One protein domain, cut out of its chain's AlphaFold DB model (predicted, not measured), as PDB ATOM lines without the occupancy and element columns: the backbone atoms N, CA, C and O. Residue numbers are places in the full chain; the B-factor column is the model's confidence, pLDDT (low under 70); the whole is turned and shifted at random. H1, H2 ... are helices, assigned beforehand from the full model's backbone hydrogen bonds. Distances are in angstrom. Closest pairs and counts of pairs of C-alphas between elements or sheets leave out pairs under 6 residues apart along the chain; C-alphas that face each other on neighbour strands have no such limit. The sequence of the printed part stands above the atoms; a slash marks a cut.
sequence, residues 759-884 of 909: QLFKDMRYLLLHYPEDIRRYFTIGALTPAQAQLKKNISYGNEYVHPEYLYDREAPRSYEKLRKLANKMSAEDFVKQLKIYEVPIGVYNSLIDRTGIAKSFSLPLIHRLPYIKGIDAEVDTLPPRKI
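What this domain is: This is residues 759 to 884 of the 909 residues of an uncharacterized protein of Lactobacillus crispatus (UniProt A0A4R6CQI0). A cluster of short, mostly crossed helices makes the body, and two long loops with no named element run out from it. H2, H4 and H5 pack together at one end of the longest axis, H1 meets H5 with its last residues, and H6 lies nearest the middle; the last stretch, residues 858 to 884, reaches to the opposite end, where residues 870 to 876 stick out, and residues 806 to 811 stick out from the loop between H3 and H4. The printed part has 126 residues with seven named helices, H1 to H7 in chain order, and no named strand; the class is all helix, though under half of the residues, 55, are in named elements. The whole is compact, with a radius of gyration of the C-alphas of 15.5 A and spans of 49 by 40 by 24 A.

Where its parts are: H1, residues 759 to 770, begins with C-alpha 759 at (-64.045, -41.317, 511.007) and is 16.3 A long. H2 is residues 772 to 781, 14.0 A, and H3 residues 786 to 790. H4, residues 816 to 823, begins at C-alpha 816 at (-86.503, -52.553, 505.640) and is 10.1 A long. H5 is residues 828 to 833, and H6 residues 842 to 851, 14.5 A. H7, residues 854 to 857, ends with C-alpha 857 at (-58.067, -54.087, 521.827).

How they stand to each other: H1 touches H5 with residues 768 to 769 alone, at a shallow tilt of 30 degrees, opposite ways; the closest C-alphas, of Leu 768 and Val 832, are 6.3 A apart. H1 only just touches H6, with 3 pairs of C-alphas within 8 A and residues 764 to 767 alone; the closest are Met 764 and Tyr 845, 6.7 A. H2 touches H5, about perpendicular at 75 degrees, with the C-alphas of Pro 772 and Ala 828 closest at 5.0 A. H2 touches H4 at a steep tilt of 54 degrees, opposite ways, with the C-alphas of Phe 779 and Arg 820 closest at 4.8 A. H3 touches no helix but is near H2, and H7 touches no helix but is near H6. Every O i to N i+4 pair is within hydrogen-bond range in H1, H2, H3, H4 and H5, and 5 of 6 are in H6; H7 is too short for such a pair.

The domain as a whole: The C-alphas farthest apart, of Lys 825 and Ile 872, are 49.1 A from each other. The printed part has no cut. The link from H3 to H4, residues 791 to 815, is long. The mean pLDDT of the printed part is 71.6; residues 790 to 795, 804 to 812 and 851 to 880 are under 70.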
ATOM      1  N   GLN A 759     -64.757 -40.059 510.759       72.38
ATOM      2  CA  GLN A 759     -64.045 -41.317 511.007       72.38
ATOM      3  C   GLN A 759     -65.046 -42.439 511.307       72.38
ATOM      4  O   GLN A 759     -64.957 -43.520 510.728       72.38
ATOM      5  N   LEU A 760     -66.077 -42.151 512.105       73.69
ATOM      6  CA  LEU A 760     -67.198 -43.053 512.356       73.69
ATOM      7  C   LEU A 760     -67.880 -43.499 511.054       73.69
ATOM      8  O   LEU A 760     -68.159 -44.684 510.875       73.69
ATOM      9  N   PHE A 761     -68.138 -42.579 510.118       74.38
ATOM     10  CA  PHE A 761     -68.754 -42.938 508.835       74.38
ATOM     11  C   PHE A 761     -67.837 -43.786 507.950       74.38
ATOM     12  O   PHE A 761     -68.325 -44.699 507.276       74.38
ATOM     13  N   LYS A 762     -66.523 -43.538 507.986       72.25
ATOM     14  CA  LYS A 762     -65.522 -44.388 507.334       72.25
ATOM     15  C   LYS A 762     -65.506 -45.796 507.928       72.25
ATOM     16  O   LYS A 762     -65.663 -46.760 507.177       72.25
ATOM     17  N   ASP A 763     -65.428 -45.922 509.251       73.25
ATOM     18  CA  ASP A 763     -65.464 -47.205 509.960       73.25
ATOM     19  C   ASP A 763     -66.761 -47.979 509.652       73.25
ATOM     20  O   ASP A 763     -66.727 -49.165 509.320       73.25
ATOM     21  N   MET A 764     -67.918 -47.308 509.669       77.25
ATOM     22  CA  MET A 764     -69.200 -47.917 509.293       77.25
ATOM     23  C   MET A 764     -69.209 -48.383 507.825       77.25
ATOM     24  O   MET A 764     -69.661 -49.496 507.547       77.25
ATOM     25  N   ARG A 765     -68.675 -47.598 506.873       77.25
ATOM     26  CA  ARG A 765     -68.563 -48.017 505.460       77.25
ATOM     27  C   ARG A 765     -67.612 -49.201 505.288       77.25
ATOM     28  O   ARG A 765     -67.934 -50.117 504.535       77.25
ATOM     29  N   TYR A 766     -66.499 -49.236 506.017       75.75
ATOM     30  CA  TYR A 766     -65.596 -50.385 506.036       75.75
ATOM     31  C   TYR A 766     -66.308 -51.650 506.529       75.75
ATOM     32  O   TYR A 766     -66.238 -52.684 505.863       75.75
ATOM     33  N   LEU A 767     -67.038 -51.570 507.651       77.81
ATOM     34  CA  LEU A 767     -67.781 -52.703 508.220       77.81
ATOM     35  C   LEU A 767     -68.850 -53.237 507.260       77.81
ATOM     36  O   LEU A 767     -69.045 -54.449 507.188       77.81
ATOM     37  N   LEU A 768     -69.512 -52.358 506.500       79.94
ATOM     38  CA  LEU A 768     -70.394 -52.770 505.409       79.94
ATOM     39  C   LEU A 768     -69.627 -53.624 504.386       79.94
ATOM     40  O   LEU A 768     -69.984 -54.780 504.157       79.94
ATOM     41  N   LEU A 769     -68.565 -53.071 503.798       78.06
ATOM     42  CA  LEU A 769     -67.833 -53.705 502.697       78.06
ATOM     43  C   LEU A 769     -67.111 -55.006 503.104       78.06
ATOM     44  O   LEU A 769     -66.976 -55.894 502.268       78.06
ATOM     45  N   HIS A 770     -66.698 -55.148 504.369       78.50
ATOM     46  CA  HIS A 770     -65.950 -56.315 504.868       78.50
ATOM     47  C   HIS A 770     -66.820 -57.424 505.479       78.50
ATOM     48  O   HIS A 770     -66.368 -58.566 505.576       78.50
ATOM     49  N   TYR A 771     -68.075 -57.135 505.847       84.19
ATOM     50  CA  TYR A 771     -69.022 -58.138 506.357       84.19
ATOM     51  C   TYR A 771     -70.284 -58.272 505.484       84.19
ATOM     52  O   TYR A 771     -71.393 -58.335 506.027       84.19
ATOM     53  N   PRO A 772     -70.163 -58.360 504.140       89.19
ATOM     54  CA  PRO A 772     -71.306 -58.229 503.244       89.19
ATOM     55  C   PRO A 772     -72.336 -59.342 503.457       89.19
ATOM     56  O   PRO A 772     -73.537 -59.081 503.494       89.19
ATOM     57  N   GLU A 773     -71.885 -60.583 503.666       91.62
ATOM     58  CA  GLU A 773     -72.758 -61.733 503.924       91.62
ATOM     59  C   GLU A 773     -73.543 -61.597 505.236       91.62
ATOM     60  O   GLU A 773     -74.730 -61.921 505.281       91.62
ATOM     61  N   ASP A 774     -72.921 -61.079 506.294       90.44
ATOM     62  CA  ASP A 774     -73.586 -60.913 507.588       90.44
ATOM     63  C   ASP A 774     -74.589 -59.749 507.547       90.44
ATOM     64  O   ASP A 774     -75.717 -59.890 508.024       90.44
ATOM     65  N   ILE A 775     -74.240 -58.640 506.880       91.25
ATOM     66  CA  ILE A 775     -75.176 -57.545 506.583       91.25
ATOM     67  C   ILE A 775     -76.354 -58.047 505.734       91.25
ATOM     68  O   ILE A 775     -77.509 -57.766 506.060       91.25
ATOM     69  N   ARG A 776     -76.108 -58.844 504.682       93.56
ATOM     70  CA  ARG A 776     -77.177 -59.431 503.858       93.56
ATOM     71  C   ARG A 776     -78.093 -60.327 504.697       93.56
ATOM     72  O   ARG A 776     -79.314 -60.207 504.585       93.56
ATOM     73  N   ARG A 777     -77.544 -61.172 505.580       90.88
ATOM     74  CA  ARG A 777     -78.319 -62.036 506.498       90.88
ATOM     75  C   ARG A 777     -79.202 -61.242 507.457       90.88
ATOM     76  O   ARG A 777     -80.345 -61.645 507.685       90.88
ATOM     77  N   TYR A 778     -78.739 -60.094 507.954       91.75
ATOM     78  CA  TYR A 778     -79.587 -59.210 508.754       91.75
ATOM     79  C   TYR A 778     -80.864 -58.817 507.990       91.75
ATOM     80  O   TYR A 778     -81.951 -58.956 508.543       91.75
ATOM     81  N   PHE A 779     -80.772 -58.451 506.707       91.69
ATOM     82  CA  PHE A 779     -81.955 -58.105 505.908       91.69
ATOM     83  C   PHE A 779     -82.785 -59.309 505.436       91.69
ATOM     84  O   PHE A 779     -84.002 -59.181 505.305       91.69
ATOM     85  N   THR A 780     -82.191 -60.478 505.172       90.62
ATOM     86  CA  THR A 780     -82.949 -61.647 504.678       90.62
ATOM     87  C   THR A 780     -83.642 -62.425 505.803       90.62
ATOM     88  O   THR A 780     -84.847 -62.701 505.704       90.62
ATOM     89  N   ILE A 781     -82.911 -62.733 506.884       86.25
ATOM     90  CA  ILE A 781     -83.332 -63.626 507.981       86.25
ATOM     91  C   ILE A 781     -83.406 -62.961 509.367       86.25
ATOM     92  O   ILE A 781     -83.857 -63.614 510.313       86.25
ATOM     93  N   GLY A 782     -83.016 -61.688 509.502       85.50
ATOM     94  CA  GLY A 782     -83.130 -60.917 510.748       85.50
ATOM     95  C   GLY A 782     -82.006 -61.144 511.768       85.50
ATOM     96  O   GLY A 782     -82.178 -60.808 512.937       85.50
ATOM     97  N   ALA A 783     -80.881 -61.741 511.366       86.69
ATOM     98  CA  ALA A 783     -79.736 -62.020 512.238       86.69
ATOM     99  C   ALA A 783     -78.424 -62.005 511.441       86.69
ATOM    100  O   ALA A 783     -78.427 -62.339 510.261       86.69
ATOM    101  N   LEU A 784     -77.301 -61.676 512.088       86.88
ATOM    102  CA  LEU A 784     -75.992 -61.617 511.420       86.88
ATOM    103  C   LEU A 784     -75.389 -62.999 511.128       86.88
ATOM    104  O   LEU A 784     -74.626 -63.138 510.180       86.88
ATOM    105  N   THR A 785     -75.723 -64.033 511.907       83.25
ATOM    106  CA  THR A 785     -75.185 -65.393 511.715       83.25
ATOM    107  C   THR A 785     -76.280 -66.468 511.727       83.25
ATOM    108  O   THR A 785     -77.296 -66.299 512.409       83.25
ATOM    109  N   PRO A 786     -76.080 -67.617 511.046       78.81
ATOM    110  CA  PRO A 786     -77.034 -68.729 511.077       78.81
ATOM    111  C   PRO A 786     -77.309 -69.260 512.491       78.81
ATOM    112  O   PRO A 786     -78.460 -69.523 512.823       78.81
ATOM    113  N   ALA A 787     -76.286 -69.338 513.351       77.38
ATOM    114  CA  ALA A 787     -76.436 -69.778 514.741       77.38
ATOM    115  C   ALA A 787     -77.337 -68.829 515.556       77.38
ATOM    116  O   ALA A 787     -78.260 -69.275 516.234       77.38
ATOM    117  N   GLN A 788     -77.153 -67.509 515.422       74.56
ATOM    118  CA  GLN A 788     -78.062 -66.514 516.011       74.56
ATOM    119  C   GLN A 788     -79.499 -66.654 515.479       74.56
ATOM    120  O   GLN A 788     -80.457 -66.490 516.231       74.56
ATOM    121  N   ALA A 789     -79.662 -67.003 514.199       70.25
ATOM    122  CA  ALA A 789     -80.969 -67.231 513.583       70.25
ATOM    123  C   ALA A 789     -81.640 -68.558 513.999       70.25
ATOM    124  O   ALA A 789     -82.852 -68.697 513.822       70.25
ATOM    125  N   GLN A 790     -80.883 -69.519 514.540       68.75
ATOM    126  CA  GLN A 790     -81.391 -70.781 515.092       68.75
ATOM    127  C   GLN A 790     -81.826 -70.629 516.562       68.75
ATOM    128  O   GLN A 790     -82.836 -71.200 516.960       68.75
ATOM    129  N   LEU A 791     -81.147 -69.783 517.344       69.00
ATOM    130  CA  LEU A 791     -81.426 -69.505 518.769       69.00
ATOM    131  C   LEU A 791     -82.644 -68.572 519.028       69.00
ATOM    132  O   LEU A 791     -82.740 -67.937 520.076       69.00
ATOM    133  N   LYS A 792     -83.555 -68.415 518.060       58.72
ATOM    134  CA  LYS A 792     -84.535 -67.309 517.965       58.72
ATOM    135  C   LYS A 792     -85.437 -67.069 519.191       58.72
ATOM    136  O   LYS A 792     -86.333 -67.861 519.471       58.72
ATOM    137  N   LYS A 793     -85.416 -65.819 519.678       47.50
ATOM    138  CA  LYS A 793     -86.540 -64.856 519.549       47.50
ATOM    139  C   LYS A 793     -86.045 -63.411 519.754       47.50
ATOM    140  O   LYS A 793     -85.400 -63.122 520.750       47.50
ATOM    141  N   ASN A 794     -86.375 -62.517 518.818       56.19
ATOM    142  CA  ASN A 794     -86.149 -61.061 518.867       56.19
ATOM    143  C   ASN A 794     -84.730 -60.583 519.251       56.19
ATOM    144  O   ASN A 794     -84.559 -59.868 520.237       56.19
ATOM    145  N   ILE A 795     -83.726 -60.865 518.411       67.44
ATOM    146  CA  ILE A 795     -82.485 -60.071 518.441       67.44
ATOM    147  C   ILE A 795     -82.825 -58.672 517.908       67.44
ATOM    148  O   ILE A 795     -82.998 -58.476 516.707       67.44
ATOM    149  N   SER A 796     -82.976 -57.710 518.817       74.06
ATOM    150  CA  SER A 796     -83.192 -56.308 518.464       74.06
ATOM    151  C   SER A 796     -81.850 -55.607 518.311       74.06
ATOM    152  O   SER A 796     -81.145 -55.393 519.292       74.06
ATOM    153  N   TYR A 797     -81.528 -55.194 517.087       77.31
ATOM    154  CA  TYR A 797     -80.385 -54.321 516.794       77.31
ATOM    155  C   TYR A 797     -80.723 -52.823 516.973       77.31
ATOM    156  O   TYR A 797     -79.970 -51.949 516.543       77.31
ATOM    157  N   GLY A 798     -81.865 -52.520 517.605       77.12
ATOM    158  CA  GLY A 798     -82.403 -51.169 517.744       77.12
ATOM    159  C   GLY A 798     -83.017 -50.613 516.453       77.12
ATOM    160  O   GLY A 798     -82.919 -51.203 515.381       77.12
ATOM    161  N   ASN A 799     -83.655 -49.448 516.580       77.31
ATOM    162  CA  ASN A 799     -84.197 -48.654 515.466       77.31
ATOM    163  C   ASN A 799     -83.461 -47.309 515.331       77.31
ATOM    164  O   ASN A 799     -84.015 -46.333 514.825       77.31
ATOM    165  N   GLU A 800     -82.240 -47.232 515.856       79.38
ATOM    166  CA  GLU A 800     -81.412 -46.036 515.797       79.38
ATOM    167  C   GLU A 800     -80.459 -46.102 514.612       79.38
ATOM    168  O   GLU A 800     -79.825 -47.128 514.374       79.38
ATOM    169  N   TYR A 801     -80.361 -44.990 513.894       79.31
ATOM    170  CA  TYR A 801     -79.553 -44.820 512.694       79.31
ATOM    171  C   TYR A 801     -78.725 -43.548 512.867       79.31
ATOM    172  O   TYR A 801     -79.231 -42.547 513.390       79.31
ATOM    173  N   VAL A 802     -77.470 -43.580 512.421       74.19
ATOM    174  CA  VAL A 802     -76.665 -42.364 512.272       74.19
ATOM    175  C   VAL A 802     -76.929 -41.795 510.885       74.19
ATOM    176  O   VAL A 802     -76.818 -42.520 509.900       74.19
ATOM    177  N   HIS A 803     -77.268 -40.512 510.803       74.31
ATOM    178  CA  HIS A 803     -77.410 -39.792 509.540       74.31
ATOM    179  C   HIS A 803     -76.292 -38.753 509.456       74.31
ATOM    180  O   HIS A 803     -76.209 -37.946 510.378       74.31
ATOM    181  N   PRO A 804     -75.464 -38.734 508.398       66.44
ATOM    182  CA  PRO A 804     -74.439 -37.709 508.266       66.44
ATOM    183  C   PRO A 804     -75.066 -36.333 508.021       66.44
ATOM    184  O   PRO A 804     -75.831 -36.160 507.071       66.44
ATOM    185  N   GLU A 805     -74.718 -35.348 508.848       62.38
ATOM    186  CA  GLU A 805     -75.209 -33.970 508.764       62.38
ATOM    187  C   GLU A 805     -74.869 -33.343 507.400       62.38
ATOM    188  O   GLU A 805     -75.667 -32.609 506.832       62.38
ATOM    189  N   TYR A 806     -73.733 -33.702 506.802       56.72
ATOM    190  CA  TYR A 806     -73.317 -33.210 505.484       56.72
ATOM    191  C   TYR A 806     -74.052 -33.858 504.286       56.72
ATOM    192  O   TYR A 806     -73.786 -33.496 503.143       56.72
ATOM    193  N   LEU A 807     -74.989 -34.797 504.495       52.81
ATOM    194  CA  LEU A 807     -75.762 -35.452 503.420       52.81
ATOM    195  C   LEU A 807     -77.204 -34.925 503.262       52.81
ATOM    196  O   LEU A 807     -78.065 -35.648 502.758       52.81
ATOM    197  N   TYR A 808     -77.482 -33.675 503.657       42.84
ATOM    198  CA  TYR A 808     -78.837 -33.089 503.681       42.84
ATOM    199  C   TYR A 808     -79.662 -33.199 502.377       42.84
ATOM    200  O   TYR A 808     -80.889 -33.149 502.447       42.84
ATOM    201  N   ASP A 809     -79.029 -33.369 501.211       46.19
ATOM    202  CA  ASP A 809     -79.655 -33.192 499.890       46.19
ATOM    203  C   ASP A 809     -80.068 -34.480 499.140       46.19
ATOM    204  O   ASP A 809     -80.404 -34.410 497.955       46.19
ATOM    205  N   ARG A 810     -80.055 -35.678 499.758       52.00
ATOM    206  CA  ARG A 810     -80.414 -36.926 499.035       52.00
ATOM    207  C   ARG A 810     -81.411 -37.837 499.751       52.00
ATOM    208  O   ARG A 810     -81.190 -38.247 500.880       52.00
ATOM    209  N   GLU A 811     -82.462 -38.182 498.996       57.81
ATOM    210  CA  GLU A 811     -83.434 -39.282 499.132       57.81
ATOM    211  C   GLU A 811     -83.599 -39.972 500.498       57.81
ATOM    212  O   GLU A 811     -82.686 -40.627 501.005       57.81
ATOM    213  N   ALA A 812     -84.844 -40.002 500.986       69.81
ATOM    214  CA  ALA A 812     -85.234 -40.773 502.164       69.81
ATOM    215  C   ALA A 812     -84.741 -42.243 502.119       69.81
ATOM    216  O   ALA A 812     -84.802 -42.877 501.058       69.81
ATOM    217  N   PRO A 813     -84.294 -42.809 503.261       80.25
ATOM    218  CA  PRO A 813     -83.811 -44.188 503.329       80.25
ATOM    219  C   PRO A 813     -84.868 -45.186 502.858       80.25
ATOM    220  O   PRO A 813     -86.067 -45.032 503.121       80.25
ATOM    221  N   ARG A 814     -84.426 -46.247 502.175       88.50
ATOM    222  CA  ARG A 814     -85.305 -47.343 501.760       88.50
ATOM    223  C   ARG A 814     -85.832 -48.069 503.000       88.50
ATOM    224  O   ARG A 814     -85.117 -48.277 503.973       88.50
ATOM    225  N   SER A 815     -87.097 -48.482 502.957       88.94
ATOM    226  CA  SER A 815     -87.694 -49.265 504.041       88.94
ATOM    227  C   SER A 815     -87.033 -50.642 504.163       88.94
ATOM    228  O   SER A 815     -86.600 -51.217 503.161       88.94
ATOM    229  N   TYR A 816     -87.032 -51.208 505.376       89.44
ATOM    230  CA  TYR A 816     -86.503 -52.553 505.640       89.44
ATOM    231  C   TYR A 816     -87.059 -53.601 504.662       89.44
ATOM    232  O   TYR A 816     -86.294 -54.370 504.096       89.44
ATOM    233  N   GLU A 817     -88.360 -53.574 504.355       91.69
ATOM    234  CA  GLU A 817     -88.967 -54.491 503.376       91.69
ATOM    235  C   GLU A 817     -88.470 -54.281 501.934       91.69
ATOM    236  O   GLU A 817     -88.340 -55.245 501.176       91.69
ATOM    237  N   LYS A 818     -88.142 -53.044 501.528       92.56
ATOM    238  CA  LYS A 818     -87.523 -52.780 500.215       92.56
ATOM    239  C   LYS A 818     -86.089 -53.317 500.180       92.56
ATOM    240  O   LYS A 818     -85.711 -53.951 499.199       92.56
ATOM    241  N   LEU A 819     -85.324 -53.121 501.254       93.62
ATOM    242  CA  LEU A 819     -83.954 -53.625 501.392       93.62
ATOM    243  C   LEU A 819     -83.912 -55.158 501.470       93.62
ATOM    244  O   LEU A 819     -83.139 -55.781 500.755       93.62
ATOM    245  N   ARG A 820     -84.824 -55.783 502.218       94.06
ATOM    246  CA  ARG A 820     -85.023 -57.239 502.286       94.06
ATOM    247  C   ARG A 820     -85.352 -57.857 500.929       94.06
ATOM    248  O   ARG A 820     -84.803 -58.898 500.574       94.06
ATOM    249  N   LYS A 821     -86.210 -57.209 500.131       94.88
ATOM    250  CA  LYS A 821     -86.493 -57.633 498.748       94.88
ATOM    251  C   LYS A 821     -85.270 -57.529 497.829       94.88
ATOM    252  O   LYS A 821     -85.170 -58.338 496.914       94.88
ATOM    253  N   LEU A 822     -84.357 -56.581 498.061       93.44
ATOM    254  CA  LEU A 822     -83.087 -56.471 497.328       93.44
ATOM    255  C   LEU A 822     -82.065 -57.519 497.801       93.44
ATOM    256  O   LEU A 822     -81.503 -58.230 496.975       93.44
ATOM    257  N   ALA A 823     -81.900 -57.701 499.114       94.00
ATOM    258  CA  ALA A 823     -80.981 -58.666 499.728       94.00
ATOM    259  C   ALA A 823     -81.270 -60.133 499.344       94.00
ATOM    260  O   ALA A 823     -80.362 -60.961 499.301       94.00
ATOM    261  N   ASN A 824     -82.532 -60.456 499.041       93.31
ATOM    262  CA  ASN A 824     -82.947 -61.765 498.520       93.31
ATOM    263  C   ASN A 824     -82.717 -61.941 497.003       93.31
ATOM    264  O   ASN A 824     -82.878 -63.049 496.503       93.31
ATOM    265  N   LYS A 825     -82.397 -60.871 496.261       94.12
ATOM    266  CA  LYS A 825     -82.261 -60.866 494.789       94.12
ATOM    267  C   LYS A 825     -80.829 -60.660 494.289       94.12
ATOM    268  O   LYS A 825     -80.608 -60.711 493.084       94.12
ATOM    269  N   MET A 826     -79.887 -60.369 495.179       93.00
ATOM    270  CA  MET A 826     -78.531 -59.928 494.843       93.00
ATOM    271  C   MET A 826     -77.482 -60.729 495.618       93.00
ATOM    272  O   MET A 826     -77.780 -61.317 496.663       93.00
ATOM    273  N   SER A 827     -76.248 -60.718 495.105       93.12
ATOM    274  CA  SER A 827     -75.059 -61.118 495.862       93.12
ATOM    275  C   SER A 827     -74.916 -60.246 497.119       93.12
ATOM    276  O   SER A 827     -75.543 -59.187 497.242       93.12
ATOM    277  N   ALA A 828     -74.098 -60.676 498.074       89.62
ATOM    278  CA  ALA A 828     -73.841 -59.879 499.267       89.62
ATOM    279  C   ALA A 828     -73.036 -58.618 498.946       89.62
ATOM    280  O   ALA A 828     -73.337 -57.536 499.448       89.62
ATOM    281  N   GLU A 829     -72.072 -58.753 498.049       87.19
ATOM    282  CA  GLU A 829     -71.182 -57.704 497.582       87.19
ATOM    283  C   GLU A 829     -71.981 -56.602 496.871       87.19
ATOM    284  O   GLU A 829     -71.863 -55.426 497.217       87.19
ATOM    285  N   ASP A 830     -72.859 -56.964 495.931       86.12
ATOM    286  CA  ASP A 830     -73.657 -55.989 495.176       86.12
ATOM    287  C   ASP A 830     -74.805 -55.417 496.010       86.12
ATOM    288  O   ASP A 830     -75.163 -54.248 495.848       86.12
ATOM    289  N   PHE A 831     -75.365 -56.196 496.946       90.19
ATOM    290  CA  PHE A 831     -76.344 -55.679 497.901       90.19
ATOM    291  C   PHE A 831     -75.746 -54.589 498.799       90.19
ATOM    292  O   PHE A 831     -76.406 -53.578 499.040       90.19
ATOM    293  N   VAL A 832     -74.510 -54.760 499.272       84.81
ATOM    294  CA  VAL A 832     -73.905 -53.822 500.225       84.81
ATOM    295  C   VAL A 832     -73.219 -52.627 499.555       84.81
ATOM    296  O   VAL A 832     -73.283 -51.524 500.101       84.81
ATOM    297  N   LYS A 833     -72.674 -52.767 498.337       80.31
ATOM    298  CA  LYS A 833     -72.164 -51.616 497.559       80.31
ATOM    299  C   LYS A 833     -73.205 -50.499 497.433       80.31
ATOM    300  O   LYS A 833     -72.903 -49.352 497.752       80.31
ATOM    301  N   GLN A 834     -74.446 -50.845 497.074       80.50
ATOM    302  CA  GLN A 834     -75.561 -49.893 496.952       80.50
ATOM    303  C   GLN A 834     -76.174 -49.435 498.290       80.50
ATOM    304  O   GLN A 834     -77.104 -48.627 498.275       80.50
ATOM    305  N   LEU A 835     -75.790 -50.022 499.427       82.25
ATOM    306  CA  LEU A 835     -76.436 -49.792 500.720       82.25
ATOM    307  C   LEU A 835     -75.896 -48.507 501.354       82.25
ATOM    308  O   LEU A 835     -74.684 -48.348 501.509       82.25
ATOM    309  N   LYS A 836     -76.787 -47.583 501.730       81.69
ATOM    310  CA  LYS A 836     -76.384 -46.330 502.379       81.69
ATOM    311  C   LYS A 836     -76.087 -46.614 503.857       81.69
ATOM    312  O   LYS A 836     -76.817 -47.367 504.495       81.69
ATOM    313  N   ILE A 837     -75.058 -45.979 504.427       77.81
ATOM    314  CA  ILE A 837     -74.628 -46.197 505.830       77.81
ATOM    315  C   ILE A 837     -75.807 -46.071 506.815       77.81
ATOM    316  O   ILE A 837     -75.969 -46.893 507.716       77.81
ATOM    317  N   TYR A 838     -76.669 -45.081 506.571       80.62
ATOM    318  CA  TYR A 838     -77.845 -44.745 507.370       80.62
ATOM    319  C   TYR A 838     -79.095 -45.611 507.108       80.62
ATOM    320  O   TYR A 838     -80.163 -45.327 507.647       80.62
ATOM    321  N   GLU A 839     -78.998 -46.650 506.274       86.00
ATOM    322  CA  GLU A 839     -80.052 -47.661 506.075       86.00
ATOM    323  C   GLU A 839     -79.867 -48.897 506.977       86.00
ATOM    324  O   GLU A 839     -80.717 -49.788 506.988       86.00
ATOM    325  N   VAL A 840     -78.783 -48.946 507.759       87.50
ATOM    326  CA  VAL A 840     -78.455 -50.031 508.696       87.50
ATOM    327  C   VAL A 840     -78.487 -49.504 510.139       87.50
ATOM    328  O   VAL A 840     -77.893 -48.455 510.399       87.50
ATOM    329  N   PRO A 841     -79.149 -50.189 511.096       87.38
ATOM    330  CA  PRO A 841     -79.179 -49.743 512.488       87.38
ATOM    331  C   PRO A 841     -77.807 -49.780 513.170       87.38
ATOM    332  O   PRO A 841     -77.010 -50.688 512.939       87.38
ATOM    333  N   ILE A 842     -77.571 -48.861 514.109       80.69
ATOM    334  CA  ILE A 842     -76.321 -48.761 514.890       80.69
ATOM    335  C   ILE A 842     -75.975 -50.083 515.590       80.69
ATOM    336  O   ILE A 842     -74.822 -50.511 515.576       80.69
ATOM    337  N   GLY A 843     -76.969 -50.786 516.146       81.62
ATOM    338  CA  GLY A 843     -76.737 -52.052 516.843       81.62
ATOM    339  C   GLY A 843     -76.198 -53.172 515.945       81.62
ATOM    340  O   GLY A 843     -75.539 -54.080 516.455       81.62
ATOM    341  N   VAL A 844     -76.416 -53.107 514.623       86.44
ATOM    342  CA  VAL A 844     -75.795 -54.035 513.663       86.44
ATOM    343  C   VAL A 844     -74.289 -53.786 513.594       86.44
ATOM    344  O   VAL A 844     -73.519 -54.732 513.750       86.44
ATOM    345  N   TYR A 845     -73.867 -52.528 513.438       83.56
ATOM    346  CA  TYR A 845     -72.451 -52.156 513.416       83.56
ATOM    347  C   TYR A 845     -71.750 -52.518 514.728       83.56
ATOM    348  O   TYR A 845     -70.724 -53.195 514.695       83.56
ATOM    349  N   ASN A 846     -72.351 -52.192 515.877       77.44
ATOM    350  CA  ASN A 846     -71.814 -52.570 517.189       77.44
ATOM    351  C   ASN A 846     -71.612 -54.090 517.307       77.44
ATOM    352  O   ASN A 846     -70.544 -54.543 517.707       77.44
ATOM    353  N   SER A 847     -72.590 -54.882 516.853       79.44
ATOM    354  CA  SER A 847     -72.501 -56.349 516.856       79.44
ATOM    355  C   SER A 847     -71.412 -56.911 515.930       79.44
ATOM    356  O   SER A 847     -70.956 -58.037 516.143       79.44
ATOM    357  N   LEU A 848     -71.003 -56.176 514.891       79.00
ATOM    358  CA  LEU A 848     -69.862 -56.542 514.047       79.00
ATOM    359  C   LEU A 848     -68.534 -56.193 514.737       79.00
ATOM    360  O   LEU A 848     -67.658 -57.052 514.808       79.00
ATOM    361  N   ILE A 849     -68.417 -54.995 515.321       74.19
ATOM    362  CA  ILE A 849     -67.223 -54.526 516.054       74.19
ATOM    363  C   ILE A 849     -66.912 -55.416 517.275       74.19
ATOM    364  O   ILE A 849     -65.750 -55.721 517.556       74.19
ATOM    365  N   ASP A 850     -67.941 -55.896 517.978       70.06
ATOM    366  CA  ASP A 850     -67.801 -56.874 519.066       70.06
ATOM    367  C   ASP A 850     -67.213 -58.209 518.572       70.06
ATOM    368  O   ASP A 850     -66.337 -58.807 519.207       70.06
ATOM    369  N   ARG A 851     -67.695 -58.694 517.417       68.50
ATOM    370  CA  ARG A 851     -67.332 -60.006 516.854       68.50
ATOM    371  C   ARG A 851     -65.913 -60.065 516.307       68.50
ATOM    372  O   ARG A 851     -65.306 -61.134 516.359       68.50
ATOM    373  N   THR A 852     -65.386 -58.959 515.794       60.56
ATOM    374  CA  THR A 852     -63.995 -58.877 515.323       60.56
ATOM    375  C   THR A 852     -62.984 -58.845 516.471       60.56
ATOM    376  O   THR A 852     -61.789 -59.020 516.238       60.56
ATOM    377  N   GLY A 853     -63.452 -58.639 517.710       54.25
ATOM    378  CA  GLY A 853     -62.610 -58.355 518.870       54.25
ATOM    379  C   GLY A 853     -62.115 -56.908 518.906       54.25
ATOM    380  O   GLY A 853     -61.374 -56.546 519.817       54.25
ATOM    381  N   ILE A 854     -62.534 -56.064 517.958       51.19
ATOM    382  CA  ILE A 854     -61.951 -54.732 517.762       51.19
ATOM    383  C   ILE A 854     -62.517 -53.707 518.753       51.19
ATOM    384  O   ILE A 854     -61.837 -52.767 519.140       51.19
ATOM    385  N   ALA A 855     -63.686 -53.972 519.331       50.03
ATOM    386  CA  ALA A 855     -64.104 -53.298 520.561       50.03
ATOM    387  C   ALA A 855     -63.137 -53.507 521.749       50.03
ATOM    388  O   ALA A 855     -63.155 -52.722 522.696       50.03
ATOM    389  N   LYS A 856     -62.346 -54.595 521.763       46.97
ATOM    390  CA  LYS A 856     -61.606 -55.030 522.961       46.97
ATOM    391  C   LYS A 856     -60.171 -54.531 523.023       46.97
ATOM    392  O   LYS A 856     -59.724 -54.175 524.108       46.97
ATOM    393  N   SER A 857     -59.477 -54.498 521.888       40.84
ATOM    394  CA  SER A 857     -58.067 -54.087 521.827       40.84
ATOM    395  C   SER A 857     -57.869 -52.637 521.363       40.84
ATOM    396  O   SER A 857     -56.737 -52.176 521.342       40.84
ATOM    397  N   PHE A 858     -58.923 -51.908 520.975       47.72
ATOM    398  CA  PHE A 858     -58.772 -50.651 520.232       47.72
ATOM    399  C   PHE A 858     -59.617 -49.513 520.809       47.72
ATOM    400  O   PHE A 858     -60.783 -49.681 521.165       47.72
ATOM    401  N   SER A 859     -59.026 -48.318 520.881       45.72
ATOM    402  CA  SER A 859     -59.604 -47.165 521.579       45.72
ATOM    403  C   SER A 859     -60.562 -46.321 520.723       45.72
ATOM    404  O   SER A 859     -60.526 -45.098 520.850       45.72
ATOM    405  N   LEU A 860     -61.309 -46.917 519.788       46.44
ATOM    406  CA  LEU A 860     -61.679 -46.215 518.545       46.44
ATOM    407  C   LEU A 860     -63.167 -46.078 518.156       46.44
ATOM    408  O   LEU A 860     -63.474 -45.088 517.504       46.44
ATOM    409  N   PRO A 861     -64.131 -46.938 518.540       53.34
ATOM    410  CA  PRO A 861     -65.506 -46.709 518.099       53.34
ATOM    411  C   PRO A 861     -66.248 -45.745 519.036       53.34
ATOM    412  O   PRO A 861     -66.603 -46.123 520.148       53.34
ATOM    413  N   LEU A 862     -66.607 -44.551 518.550       53.44
ATOM    414  CA  LEU A 862     -67.581 -43.638 519.191       53.44
ATOM    415  C   LEU A 862     -68.900 -44.314 519.587       53.44
ATOM    416  O   LEU A 862     -69.561 -43.914 520.543       53.44
ATOM    417  N   ILE A 863     -69.295 -45.326 518.814       50.56
ATOM    418  CA  ILE A 863     -70.528 -46.097 518.997       50.56
ATOM    419  C   ILE A 863     -70.376 -47.279 519.971       50.56
ATOM    420  O   ILE A 863     -71.358 -47.980 520.226       50.56
ATOM    421  N   HIS A 864     -69.188 -47.489 520.554       51.81
ATOM    422  CA  HIS A 864     -68.886 -48.599 521.460       51.81
ATOM    423  C   HIS A 864     -68.213 -48.137 522.763       51.81
ATOM    424  O   HIS A 864     -67.413 -47.210 522.789       51.81
ATOM    425  N   ARG A 865     -68.491 -48.830 523.874       47.16
ATOM    426  CA  ARG A 865     -67.826 -48.556 525.159       47.16
ATOM    427  C   ARG A 865     -66.404 -49.105 525.188       47.16
ATOM    428  O   ARG A 865     -66.156 -50.212 524.707       47.16
ATOM    429  N   LEU A 866     -65.493 -48.359 525.808       43.25
ATOM    430  CA  LEU A 866     -64.096 -48.758 525.981       43.25
ATOM    431  C   LEU A 866     -63.964 -49.710 527.185       43.25
ATOM    432  O   LEU A 866     -64.313 -49.329 528.302       43.25
ATOM    433  N   PRO A 867     -63.444 -50.939 527.014       39.53
ATOM    434  CA  PRO A 867     -63.535 -51.995 528.030       39.53
ATOM    435  C   PRO A 867     -62.663 -51.752 529.273       39.53
ATOM    436  O   PRO A 867     -62.897 -52.359 530.319       39.53
ATOM    437  N   TYR A 868     -61.653 -50.886 529.153       41.94
ATOM    438  CA  TYR A 868     -60.677 -50.566 530.196       41.94
ATOM    439  C   TYR A 868     -61.022 -49.298 530.998       41.94
ATOM    440  O   TYR A 868     -60.385 -49.043 532.019       41.94
ATOM    441  N   ILE A 869     -62.044 -48.524 530.604       39.09
ATOM    442  CA  ILE A 869     -62.552 -47.416 531.425       39.09
ATOM    443  C   ILE A 869     -63.564 -47.983 532.426       39.09
ATOM    444  O   ILE A 869     -64.762 -48.062 532.171       39.09
ATOM    445  N   LYS A 870     -63.068 -48.393 533.596       36.59
ATOM    446  CA  LYS A 870     -63.895 -48.689 534.772       36.59
ATOM    447  C   LYS A 870     -63.490 -47.771 535.921       36.59
ATOM    448  O   LYS A 870     -62.337 -47.793 536.336       36.59
ATOM    449  N   GLY A 871     -64.453 -47.033 536.476       41.38
ATOM    450  CA  GLY A 871     -64.289 -46.365 537.775       41.38
ATOM    451  C   GLY A 871     -63.988 -44.862 537.769       41.38
ATOM    452  O   GLY A 871     -63.564 -44.354 538.804       41.38
ATOM    453  N   ILE A 872     -64.233 -44.133 536.675       38.81
ATOM    454  CA  ILE A 872     -64.452 -42.676 536.739       38.81
ATOM    455  C   ILE A 872     -65.762 -42.364 536.018       38.81
ATOM    456  O   ILE A 872     -65.876 -42.628 534.829       38.81
ATOM    457  N   ASP A 873     -66.718 -41.833 536.782       39.47
ATOM    458  CA  ASP A 873     -67.973 -41.197 536.375       39.47
ATOM    459  C   ASP A 873     -68.755 -41.888 535.238       39.47
ATOM    460  O   ASP A 873     -68.540 -41.652 534.051       39.47
ATOM    461  N   ALA A 874     -69.782 -42.660 535.620       38.44
ATOM    462  CA  ALA A 874     -70.745 -43.293 534.706       38.44
ATOM    463  C   ALA A 874     -71.544 -42.303 533.818       38.44
ATOM    464  O   ALA A 874     -72.337 -42.730 532.982       38.44
ATOM    465  N   GLU A 875     -71.336 -40.994 533.983       38.47
ATOM    466  CA  GLU A 875     -71.842 -39.936 533.105       38.47
ATOM    467  C   GLU A 875     -71.046 -39.845 531.786       38.47
ATOM    468  O   GLU A 875     -71.632 -39.584 530.735       38.47
ATOM    469  N   VAL A 876     -69.740 -40.153 531.805       42.66
ATOM    470  CA  VAL A 876     -68.880 -40.220 530.600       42.66
ATOM    471  C   VAL A 876     -69.161 -41.490 529.776       42.66
ATOM    472  O   VAL A 876     -68.835 -41.558 528.597       42.66
ATOM    473  N   ASP A 877     -69.825 -42.488 530.367       42.06
ATOM    474  CA  ASP A 877     -70.157 -43.791 529.756       42.06
ATOM    475  C   ASP A 877     -71.443 -43.750 528.885       42.06
ATOM    476  O   ASP A 877     -72.099 -44.768 528.611       42.06
ATOM    477  N   THR A 878     -71.836 -42.543 528.464       49.03
ATOM    478  CA  THR A 878     -72.947 -42.281 527.541       49.03
ATOM    479  C   THR A 878     -72.418 -42.039 526.127       49.03
ATOM    480  O   THR A 878     -71.390 -41.395 525.940       49.03
ATOM    481  N   LEU A 879     -73.115 -42.571 525.116       59.19
ATOM    482  CA  LEU A 879     -72.819 -42.238 523.718       59.19
ATOM    483  C   LEU A 879     -72.918 -40.715 523.539       59.19
ATOM    484  O   LEU A 879     -73.865 -40.129 524.081       59.19
ATOM    485  N   PRO A 880     -72.016 -40.076 522.769       64.44
ATOM    486  CA  PRO A 880     -72.126 -38.649 522.507       64.44
ATOM    487  C   PRO A 880     -73.499 -38.345 521.894       64.44
ATOM    488  O   PRO A 880     -74.048 -39.162 521.140       64.44
ATOM    489  N   PRO A 881     -74.100 -37.185 522.215       71.38
ATOM    490  CA  PRO A 881     -75.390 -36.828 521.652       71.38
ATOM    491  C   PRO A 881     -75.264 -36.761 520.129       71.38
ATOM    492  O   PRO A 881     -74.202 -36.437 519.595       71.38
ATOM    493  N   ARG A 882     -76.363 -37.039 519.414       73.31
ATOM    494  CA  ARG A 882     -76.345 -37.057 517.939       73.31
ATOM    495  C   ARG A 882     -75.708 -35.802 517.355       73.31
ATOM    496  O   ARG A 882     -74.910 -35.938 516.445       73.31
ATOM    497  N   LYS A 883     -76.005 -34.646 517.954       77.00
ATOM    498  CA  LYS A 883     -75.462 -33.338 517.605       77.00
ATOM    499  C   LYS A 883     -74.924 -32.632 518.846       77.00
ATOM    500  O   LYS A 883     -75.624 -32.573 519.857       77.00
ATOM    501  N   ILE A 884     -73.732 -32.047 518.740       77.25
ATOM    502  CA  ILE A 884     -73.092 -31.254 519.799       77.25
ATOM    503  C   ILE A 884     -73.200 -29.759 519.462       77.25
ATOM    504  O   ILE A 884     -72.909 -29.331 518.341       77.25
TER     505      ILE A 884